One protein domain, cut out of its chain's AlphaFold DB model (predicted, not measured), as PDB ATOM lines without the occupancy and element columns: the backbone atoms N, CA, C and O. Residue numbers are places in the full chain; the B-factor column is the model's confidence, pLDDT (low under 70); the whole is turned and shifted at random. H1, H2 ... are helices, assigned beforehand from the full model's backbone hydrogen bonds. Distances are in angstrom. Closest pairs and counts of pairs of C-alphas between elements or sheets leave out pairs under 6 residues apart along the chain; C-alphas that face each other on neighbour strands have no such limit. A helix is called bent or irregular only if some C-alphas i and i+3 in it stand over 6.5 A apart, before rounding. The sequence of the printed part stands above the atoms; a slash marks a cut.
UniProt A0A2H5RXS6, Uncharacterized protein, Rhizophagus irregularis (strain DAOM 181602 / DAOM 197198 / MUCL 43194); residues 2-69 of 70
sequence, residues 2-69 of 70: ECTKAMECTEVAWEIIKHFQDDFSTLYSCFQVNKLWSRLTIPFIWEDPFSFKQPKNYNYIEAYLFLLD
ATOM      1  N   GLU A   2     193.425 159.518 187.625       58.47
ATOM      2  CA  GLU A   2     193.176 159.953 186.233       58.47
ATOM      3  C   GLU A   2     191.988 159.255 185.547       58.47
ATOM      4  O   GLU A   2     191.218 159.915 184.853       58.47
ATOM      5  N   CYS A   3     191.775 157.952 185.781       57.06
ATOM      6  CA  CYS A   3     190.659 157.222 185.161       57.06
ATOM      7  C   CYS A   3     189.277 157.743 185.582       57.06
ATOM      8  O   CYS A   3     188.373 157.788 184.757       57.06
ATOM      9  N   THR A   4     189.115 158.164 186.840       63.78
ATOM     10  CA  THR A   4     187.838 158.682 187.357       63.78
ATOM     11  C   THR A   4     187.451 159.982 186.654       63.78
ATOM     12  O   THR A   4     186.333 160.105 186.174       63.78
ATOM     13  N   LYS A   5     188.415 160.891 186.459       64.00
ATOM     14  CA  LYS A   5     188.200 162.162 185.754       64.00
ATOM     15  C   LYS A   5     187.878 161.970 184.266       64.00
ATOM     16  O   LYS A   5     187.048 162.684 183.715       64.00
ATOM     17  N   ALA A   6     188.517 161.001 183.603       66.19
ATOM     18  CA  ALA A   6     188.200 160.662 182.215       66.19
ATOM     19  C   ALA A   6     186.796 160.038 182.071       66.19
ATOM     20  O   ALA A   6     186.102 160.315 181.090       66.19
ATOM     21  N   MET A   7     186.374 159.232 183.052       70.38
ATOM     22  CA  MET A   7     185.028 158.657 183.106       70.38
ATOM     23  C   MET A   7     183.967 159.747 183.323       70.38
ATOM     24  O   MET A   7     183.031 159.833 182.536       70.38
ATOM     25  N   GLU A   8     184.177 160.650 184.286       77.06
ATOM     26  CA  GLU A   8     183.303 161.807 184.544       77.06
ATOM     27  C   GLU A   8     183.156 162.701 183.300       77.06
ATOM     28  O   GLU A   8     182.050 163.082 182.919       77.06
ATOM     29  N   CYS A   9     184.258 162.990 182.594       80.31
ATOM     30  CA  CYS A   9     184.208 163.741 181.335       80.31
ATOM     31  C   CYS A   9     183.402 163.027 180.238       80.31
ATOM     32  O   CYS A   9     182.831 163.691 179.374       80.31
ATOM     33  N   THR A  10     183.365 161.694 180.254       91.25
ATOM     34  CA  THR A  10     182.602 160.897 179.286       91.25
ATOM     35  C   THR A  10     181.111 160.933 179.599       91.25
ATOM     36  O   THR A  10     180.317 161.117 178.680       91.25
ATOM     37  N   GLU A  11     180.727 160.827 180.873       91.62
ATOM     38  CA  GLU A  11     179.328 160.908 181.314       91.62
ATOM     39  C   GLU A  11     178.714 162.276 181.000       91.62
ATOM     40  O   GLU A  11     177.638 162.355 180.413       91.62
ATOM     41  N   VAL A  12     179.434 163.362 181.297       92.88
ATOM     42  CA  VAL A  12     178.960 164.717 180.983       92.88
ATOM     43  C   VAL A  12     178.816 164.914 179.472       92.88
ATOM     44  O   VAL A  12     177.804 165.440 179.015       92.88
ATOM     45  N   ALA A  13     179.800 164.479 178.677       93.62
ATOM     46  CA  ALA A  13     179.717 164.577 177.219       93.62
ATOM     47  C   ALA A  13     178.561 163.739 176.649       93.62
ATOM     48  O   ALA A  13     177.894 164.177 175.713       93.62
ATOM     49  N   TRP A  14     178.304 162.562 177.223       95.38
ATOM     50  CA  TRP A  14     177.183 161.711 176.842       95.38
ATOM     51  C   TRP A  14     175.836 162.391 177.090       95.38
ATOM     52  O   TRP A  14     175.017 162.444 176.178       95.38
ATOM     53  N   GLU A  15     175.620 162.967 178.275       95.56
ATOM     54  CA  GLU A  15     174.371 163.676 178.584       95.56
ATOM     55  C   GLU A  15     174.162 164.900 177.680       95.56
ATOM     56  O   GLU A  15     173.041 165.153 177.239       95.56
ATOM     57  N   ILE A  16     175.236 165.618 177.323       94.81
ATOM     58  CA  ILE A  16     175.161 166.716 176.346       94.81
ATOM     59  C   ILE A  16     174.734 166.191 174.968       94.81
ATOM     60  O   ILE A  16     173.820 166.744 174.365       94.81
ATOM     61  N   ILE A  17     175.364 165.128 174.462       95.12
ATOM     62  CA  ILE A  17     175.028 164.554 173.147       95.12
ATOM     63  C   ILE A  17     173.592 164.021 173.142       95.12
ATOM     64  O   ILE A  17     172.850 164.279 172.198       95.12
ATOM     65  N   LYS A  18     173.172 163.349 174.217       94.88
ATOM     66  CA  LYS A  18     171.809 162.839 174.387       94.88
ATOM     67  C   LYS A  18     170.764 163.954 174.371       94.88
ATOM     68  O   LYS A  18     169.690 163.767 173.810       94.88
ATOM     69  N   HIS A  19     171.071 165.125 174.931       95.88
ATOM     70  CA  HIS A  19     170.188 166.291 174.841       95.88
ATOM     71  C   HIS A  19     169.939 166.735 173.388       95.88
ATOM     72  O   HIS A  19     168.877 167.269 173.085       95.88
ATOM     73  N   PHE A  20     170.892 166.473 172.490       92.75
ATOM     74  CA  PHE A  20     170.807 166.796 171.066       92.75
ATOM     75  C   PHE A  20     170.371 165.620 170.185       92.75
ATOM     76  O   PHE A  20     170.502 165.725 168.971       92.75
ATOM     77  N   GLN A  21     169.854 164.518 170.742       90.06
ATOM     78  CA  GLN A  21     169.519 163.306 169.974       90.06
ATOM     79  C   GLN A  21     168.612 163.568 168.750       90.06
ATOM     80  O   GLN A  21     168.765 162.910 167.729       90.06
ATOM     81  N   ASP A  22     167.729 164.570 168.828       88.31
ATOM     82  CA  ASP A  22     166.807 164.949 167.748       88.31
ATOM     83  C   ASP A  22     167.350 166.085 166.845       88.31
ATOM     84  O   ASP A  22     166.783 166.379 165.791       88.31
ATOM     85  N   ASP A  23     168.457 166.734 167.229       90.19
ATOM     86  CA  ASP A  23     169.133 167.778 166.449       90.19
ATOM     87  C   ASP A  23     170.372 167.217 165.746       90.19
ATOM     88  O   ASP A  23     171.531 167.405 166.127       90.19
ATOM     89  N   PHE A  24     170.095 166.554 164.634       86.19
ATOM     90  CA  PHE A  24     171.076 165.958 163.741       86.19
ATOM     91  C   PHE A  24     172.160 166.917 163.226       86.19
ATOM     92  O   PHE A  24     173.294 166.488 163.001       86.19
ATOM     93  N   SER A  25     171.853 168.204 163.028       87.50
ATOM     94  CA  SER A  25     172.853 169.188 162.586       87.50
ATOM     95  C   SER A  25     173.871 169.455 163.695       87.50
ATOM     96  O   SER A  25     175.083 169.523 163.451       87.50
ATOM     97  N   THR A  26     173.382 169.563 164.929       92.25
ATOM     98  CA  THR A  26     174.224 169.718 166.113       92.25
ATOM     99  C   THR A  26     175.019 168.446 166.392       92.25
ATOM    100  O   THR A  26     176.234 168.532 166.563       92.25
ATOM    101  N   LEU A  27     174.402 167.260 166.311       92.44
ATOM    102  CA  LEU A  27     175.108 165.977 166.425       92.44
ATOM    103  C   LEU A  27     176.226 165.857 165.383       92.44
ATOM    104  O   LEU A  27     177.361 165.538 165.725       92.44
ATOM    105  N   TYR A  28     175.961 166.181 164.117       90.19
ATOM    106  CA  TYR A  28     176.991 166.145 163.079       90.19
ATOM    107  C   TYR A  28     178.163 167.093 163.382       90.19
ATOM    108  O   TYR A  28     179.322 166.742 163.155       90.19
ATOM    109  N   SER A  29     177.883 168.262 163.963       92.25
ATOM    110  CA  SER A  29     178.922 169.189 164.425       92.25
ATOM    111  C   SER A  29     179.724 168.595 165.595       92.25
ATOM    112  O   SER A  29     180.953 168.609 165.570       92.25
ATOM    113  N   CYS A  30     179.049 167.994 166.582       93.38
ATOM    114  CA  CYS A  30     179.656 167.284 167.712       93.38
ATOM    115  C   CYS A  30     180.569 166.133 167.266       93.38
ATOM    116  O   CYS A  30     181.671 165.974 167.799       93.38
ATOM    117  N   PHE A  31     180.156 165.367 166.254       92.56
ATOM    118  CA  PHE A  31     180.934 164.265 165.690       92.56
ATOM    119  C   PHE A  31     182.330 164.706 165.219       92.56
ATOM    120  O   PHE A  31     183.280 163.926 165.291       92.56
ATOM    121  N   GLN A  32     182.475 165.961 164.783       92.69
ATOM    122  CA  GLN A  32     183.720 166.514 164.246       92.69
ATOM    123  C   GLN A  32     184.632 167.166 165.301       92.69
ATOM    124  O   GLN A  32     185.760 167.529 164.979       92.69
ATOM    125  N   VAL A  33     184.189 167.309 166.557       93.75
ATOM    126  CA  VAL A  33     184.936 168.054 167.590       93.75
ATOM    127  C   VAL A  33     186.231 167.345 167.995       93.75
ATOM    128  O   VAL A  33     187.303 167.948 167.994       93.75
ATOM    129  N   ASN A  34     186.149 166.074 168.400       93.19
ATOM    130  CA  ASN A  34     187.303 165.244 168.761       93.19
ATOM    131  C   ASN A  34     186.922 163.749 168.808       93.19
ATOM    132  O   ASN A  34     185.758 163.381 168.652       93.19
ATOM    133  N   LYS A  35     187.899 162.871 169.081       93.00
ATOM    134  CA  LYS A  35     187.700 161.409 169.100       93.00
ATOM    135  C   LYS A  35     186.683 160.925 170.144       93.00
ATOM    136  O   LYS A  35     186.016 159.925 169.900       93.00
ATOM    137  N   LEU A  36     186.574 161.586 171.299       93.25
ATOM    138  CA  LEU A  36     185.596 161.215 172.328       93.25
ATOM    139  C   LEU A  36     184.179 161.538 171.848       93.25
ATOM    140  O   LEU A  36     183.330 160.653 171.815       93.25
ATOM    141  N   TRP A  37     183.955 162.775 171.407       94.25
ATOM    142  CA  TRP A  37     182.652 163.232 170.928       94.25
ATOM    143  C   TRP A  37     182.209 162.466 169.682       94.25
ATOM    144  O   TRP A  37     181.069 162.019 169.618       94.25
ATOM    145  N   SER A  38     183.131 162.196 168.754       93.69
ATOM    146  CA  SER A  38     182.893 161.327 167.599       93.69
ATOM    147  C   SER A  38     182.352 159.956 168.020       93.69
ATOM    148  O   SER A  38     181.295 159.541 167.552       93.69
ATOM    149  N   ARG A  39     183.016 159.280 168.969       94.19
ATOM    150  CA  ARG A  39     182.596 157.954 169.456       94.19
ATOM    151  C   ARG A  39     181.231 157.969 170.136       94.19
ATOM    152  O   ARG A  39     180.460 157.041 169.930       94.19
ATOM    153  N   LEU A  40     180.959 158.990 170.944       94.69
ATOM    154  CA  LEU A  40     179.697 159.112 171.674       94.69
ATOM    155  C   LEU A  40     178.527 159.494 170.760       94.69
ATOM    156  O   LEU A  40     177.394 159.145 171.057       94.69
ATOM    157  N   THR A  41     178.797 160.170 169.644       94.38
ATOM    158  CA  THR A  41     177.764 160.643 168.712       94.38
ATOM    159  C   THR A  41     177.334 159.573 167.699       94.38
ATOM    160  O   THR A  41     176.199 159.596 167.231       94.38
ATOM    161  N   ILE A  42     178.209 158.613 167.365       91.50
ATOM    162  CA  ILE A  42     177.924 157.546 166.384       91.50
ATOM    163  C   ILE A  42     176.582 156.834 166.637       91.50
ATOM    164  O   ILE A  42     175.815 156.739 165.683       91.50
ATOM    165  N   PRO A  43     176.250 156.374 167.860       91.62
ATOM    166  CA  PRO A  43     174.981 155.688 168.108       91.62
ATOM    167  C   PRO A  43     173.747 156.515 167.730       91.62
ATOM    168  O   PRO A  43     172.790 155.945 167.230       91.62
ATOM    169  N   PHE A  44     173.794 157.839 167.916       89.75
ATOM    170  CA  PHE A  44     172.680 158.740 167.611       89.75
ATOM    171  C   PHE A  44     172.554 159.010 166.108       89.75
ATOM    172  O   PHE A  44     171.461 158.993 165.558       89.75
ATOM    173  N   ILE A  45     173.675 159.219 165.406       85.50
ATOM    174  CA  ILE A  45     173.647 159.476 163.954       85.50
ATOM    175  C   ILE A  45     173.253 158.218 163.165       85.50
ATOM    176  O   ILE A  45     172.602 158.316 162.129       85.50
ATOM    177  N   TRP A  46     173.670 157.042 163.637       84.75
ATOM    178  CA  TRP A  46     173.456 155.766 162.951       84.75
ATOM    179  C   TRP A  46     172.219 155.001 163.434       84.75
ATOM    180  O   TRP A  46     172.004 153.885 162.965       84.75
ATOM    181  N   GLU A  47     171.415 155.566 164.341       83.50
ATOM    182  CA  GLU A  47     170.132 154.971 164.742       83.50
ATOM    183  C   GLU A  47     169.203 154.815 163.529       83.50
ATOM    184  O   GLU A  47     168.634 153.746 163.315       83.50
ATOM    185  N   ASP A  48     169.141 155.846 162.681       76.62
ATOM    186  CA  ASP A  48     168.533 155.771 161.356       76.62
ATOM    187  C   ASP A  48     169.397 156.543 160.338       76.62
ATOM    188  O   ASP A  48     169.217 157.753 160.156       76.62
ATOM    189  N   PRO A  49     170.328 155.865 159.640       69.75
ATOM    190  CA  PRO A  49     171.236 156.511 158.695       69.75
ATOM    191  C   PRO A  49     170.523 157.088 157.460       69.75
ATOM    192  O   PRO A  49     171.122 157.880 156.729       69.75
ATOM    193  N   PHE A  50     169.258 156.719 157.218       70.75
ATOM    194  CA  PHE A  50     168.462 157.161 156.071       70.75
ATOM    195  C   PHE A  50     167.372 158.178 156.441       70.75
ATOM    196  O   PHE A  50     166.835 158.841 155.551       70.75
ATOM    197  N   SER A  51     167.088 158.378 157.734       68.31
ATOM    198  CA  SER A  51     166.218 159.461 158.233       68.31
ATOM    199  C   SER A  51     166.708 160.850 157.828       68.31
ATOM    200  O   SER A  51     165.940 161.819 157.797       68.31
ATOM    201  N   PHE A  52     167.998 160.951 157.510       65.38
ATOM    202  CA  PHE A  52     168.693 162.187 157.242       65.38
ATOM    203  C   PHE A  52     168.278 162.758 155.888       65.38
ATOM    204  O   PHE A  52     168.942 162.588 154.864       65.38
ATOM    205  N   LYS A  53     167.161 163.488 155.881       59.72
ATOM    206  CA  LYS A  53     166.668 164.151 154.679       59.72
ATOM    207  C   LYS A  53     167.453 165.420 154.342       59.72
ATOM    208  O   LYS A  53     166.871 166.495 154.221       59.72
ATOM    209  N   GLN A  54     168.776 165.339 154.194       59.22
ATOM    210  CA  GLN A  54     169.564 166.473 153.712       59.22
ATOM    211  C   GLN A  54     169.558 166.531 152.173       59.22
ATOM    212  O   GLN A  54     170.077 165.630 151.517       59.22
ATOM    213  N   PRO A  55     169.035 167.606 151.556       54.19
ATOM    214  CA  PRO A  55     168.724 167.654 150.125       54.19
ATOM    215  C   PRO A  55     169.921 167.837 149.182       54.19
ATOM    216  O   PRO A  55     169.724 168.260 148.049       54.19
ATOM    217  N   LYS A  56     171.162 167.555 149.599       56.25
ATOM    218  CA  LYS A  56     172.338 167.915 148.783       56.25
ATOM    219  C   LYS A  56     173.075 166.759 148.111       56.25
ATOM    220  O   LYS A  56     173.693 167.019 147.090       56.25
ATOM    221  N   ASN A  57     172.989 165.519 148.607       55.47
ATOM    222  CA  ASN A  57     173.813 164.405 148.100       55.47
ATOM    223  C   ASN A  57     173.073 163.057 147.990       55.47
ATOM    224  O   ASN A  57     173.703 162.000 148.061       55.47
ATOM    225  N   TYR A  58     171.750 163.072 147.787       61.47
ATOM    226  CA  TYR A  58     170.972 161.838 147.608       61.47
ATOM    227  C   TYR A  58     171.476 160.961 146.462       61.47
ATOM    228  O   TYR A  58     171.381 159.752 146.580       61.47
ATOM    229  N   ASN A  59     172.111 161.530 145.434       62.50
ATOM    230  CA  ASN A  59     172.622 160.766 144.293       62.50
ATOM    231  C   ASN A  59     173.577 159.626 144.694       62.50
ATOM    232  O   ASN A  59     173.579 158.584 144.052       62.50
ATOM    233  N   TYR A  60     174.393 159.802 145.743       67.75
ATOM    234  CA  TYR A  60     175.319 158.754 146.185       67.75
ATOM    235  C   TYR A  60     174.621 157.675 147.006       67.75
ATOM    236  O   TYR A  60     174.906 156.497 146.822       67.75
ATOM    237  N   ILE A  61     173.708 158.074 147.896       72.75
ATOM    238  CA  ILE A  61     172.935 157.137 148.719       72.75
ATOM    239  C   ILE A  61     171.979 156.344 147.825       72.75
ATOM    240  O   ILE A  61     171.922 155.129 147.932       72.75
ATOM    241  N   GLU A  62     171.304 157.006 146.891       67.69
ATOM    242  CA  GLU A  62     170.424 156.404 145.890       67.69
ATOM    243  C   GLU A  62     171.183 155.441 144.974       67.69
ATOM    244  O   GLU A  62     170.747 154.309 144.800       67.69
ATOM    245  N   ALA A  63     172.360 155.824 144.461       75.44
ATOM    246  CA  ALA A  63     173.199 154.906 143.691       75.44
ATOM    247  C   ALA A  63     173.635 153.685 144.518       75.44
ATOM    248  O   ALA A  63     173.663 152.571 144.000       75.44
ATOM    249  N   TYR A  64     173.962 153.883 145.799       73.25
ATOM    250  CA  TYR A  64     174.352 152.802 146.703       73.25
ATOM    251  C   TYR A  64     173.181 151.860 147.022       73.25
ATOM    252  O   TYR A  64     173.367 150.650 147.025       73.25
ATOM    253  N   LEU A  65     171.977 152.399 147.240       74.62
ATOM    254  CA  LEU A  65     170.749 151.626 147.448       74.62
ATOM    255  C   LEU A  65     170.356 150.846 146.186       74.62
ATOM    256  O   LEU A  65     170.096 149.652 146.275       74.62
ATOM    257  N   PHE A  66     170.429 151.482 145.012       78.00
ATOM    258  CA  PHE A  66     170.187 150.841 143.716       78.00
ATOM    259  C   PHE A  66     171.157 149.681 143.450       78.00
ATOM    260  O   PHE A  66     170.756 148.637 142.951       78.00
ATOM    261  N   LEU A  67     172.435 149.834 143.811       79.56
ATOM    262  CA  LEU A  67     173.440 148.768 143.704       79.56
ATOM    263  C   LEU A  67     173.194 147.591 144.661       79.56
ATOM    264  O   LEU A  67     173.752 146.517 144.442       79.56
ATOM    265  N   LEU A  68     172.421 147.797 145.727       81.62
ATOM    266  CA  LEU A  68     172.105 146.788 146.735       81.62
ATOM    267  C   LEU A  68     170.737 146.113 146.517       81.62
ATOM    268  O   LEU A  68     170.355 145.301 147.357       81.62
ATOM    269  N   ASP A  69     170.035 146.406 145.412       64.69
ATOM    270  CA  ASP A  69     168.693 145.886 145.090       64.69
ATOM    271  C   ASP A  69     167.662 146.068 146.238       64.69
ATOM    272  O   ASP A  69     166.833 145.188 146.489       64.69
TER     273      ASP A  69
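What this domain is: This is residues 2 to 69 of the 70 residues of an uncharacterized protein of Rhizophagus irregularis (strain DAOM 181602 / DAOM 197198 / MUCL 43194) (UniProt A0A2H5RXS6). A helical hairpin, H2 and H3, makes the middle of a rod; residues 10 to 18 of long H1 pack on H3, residues 2 to 8 stick out at one end, and H4 lies apart at the other. The printed part has 68 residues, 47 of them in four named helices, H1 to H4 in order along the chain, with no named strand; its class is all helix, and the whole is loose, with a radius of gyration of the C-alphas of 15.1 A and spans of 49 by 20 by 17 A.

Where its parts are: H1, residues 2 to 19, runs 26.4 A from C-alpha 2 at (193.176, 159.953, 186.233). H2 is residues 24 to 31. H3, residues 35 to 45, is only just irregular: C-alphas 40 and 43 are 6.8 A apart. H4, residues 58 to 67, ends at C-alpha 67, (173.440, 148.768, 143.704).

How they stand to each other: The hairpin H2 and H3 touch, opposite ways; their closest C-alphas, Phe 31 and Ser 38, are 4.0 A apart. H1 touches H3 with residues 10 to 18 alone, closest at C-alphas 14 and 40, 6.3 A. O i to N i+4 pairs are all within hydrogen-bond range in H1, H2 and H4, 5 of 7 in H3.

The domain as a whole: The printed part has no cut. The link H3 to H4 is long; pLDDT is under 70 at 18 residues, among them 51 to 60.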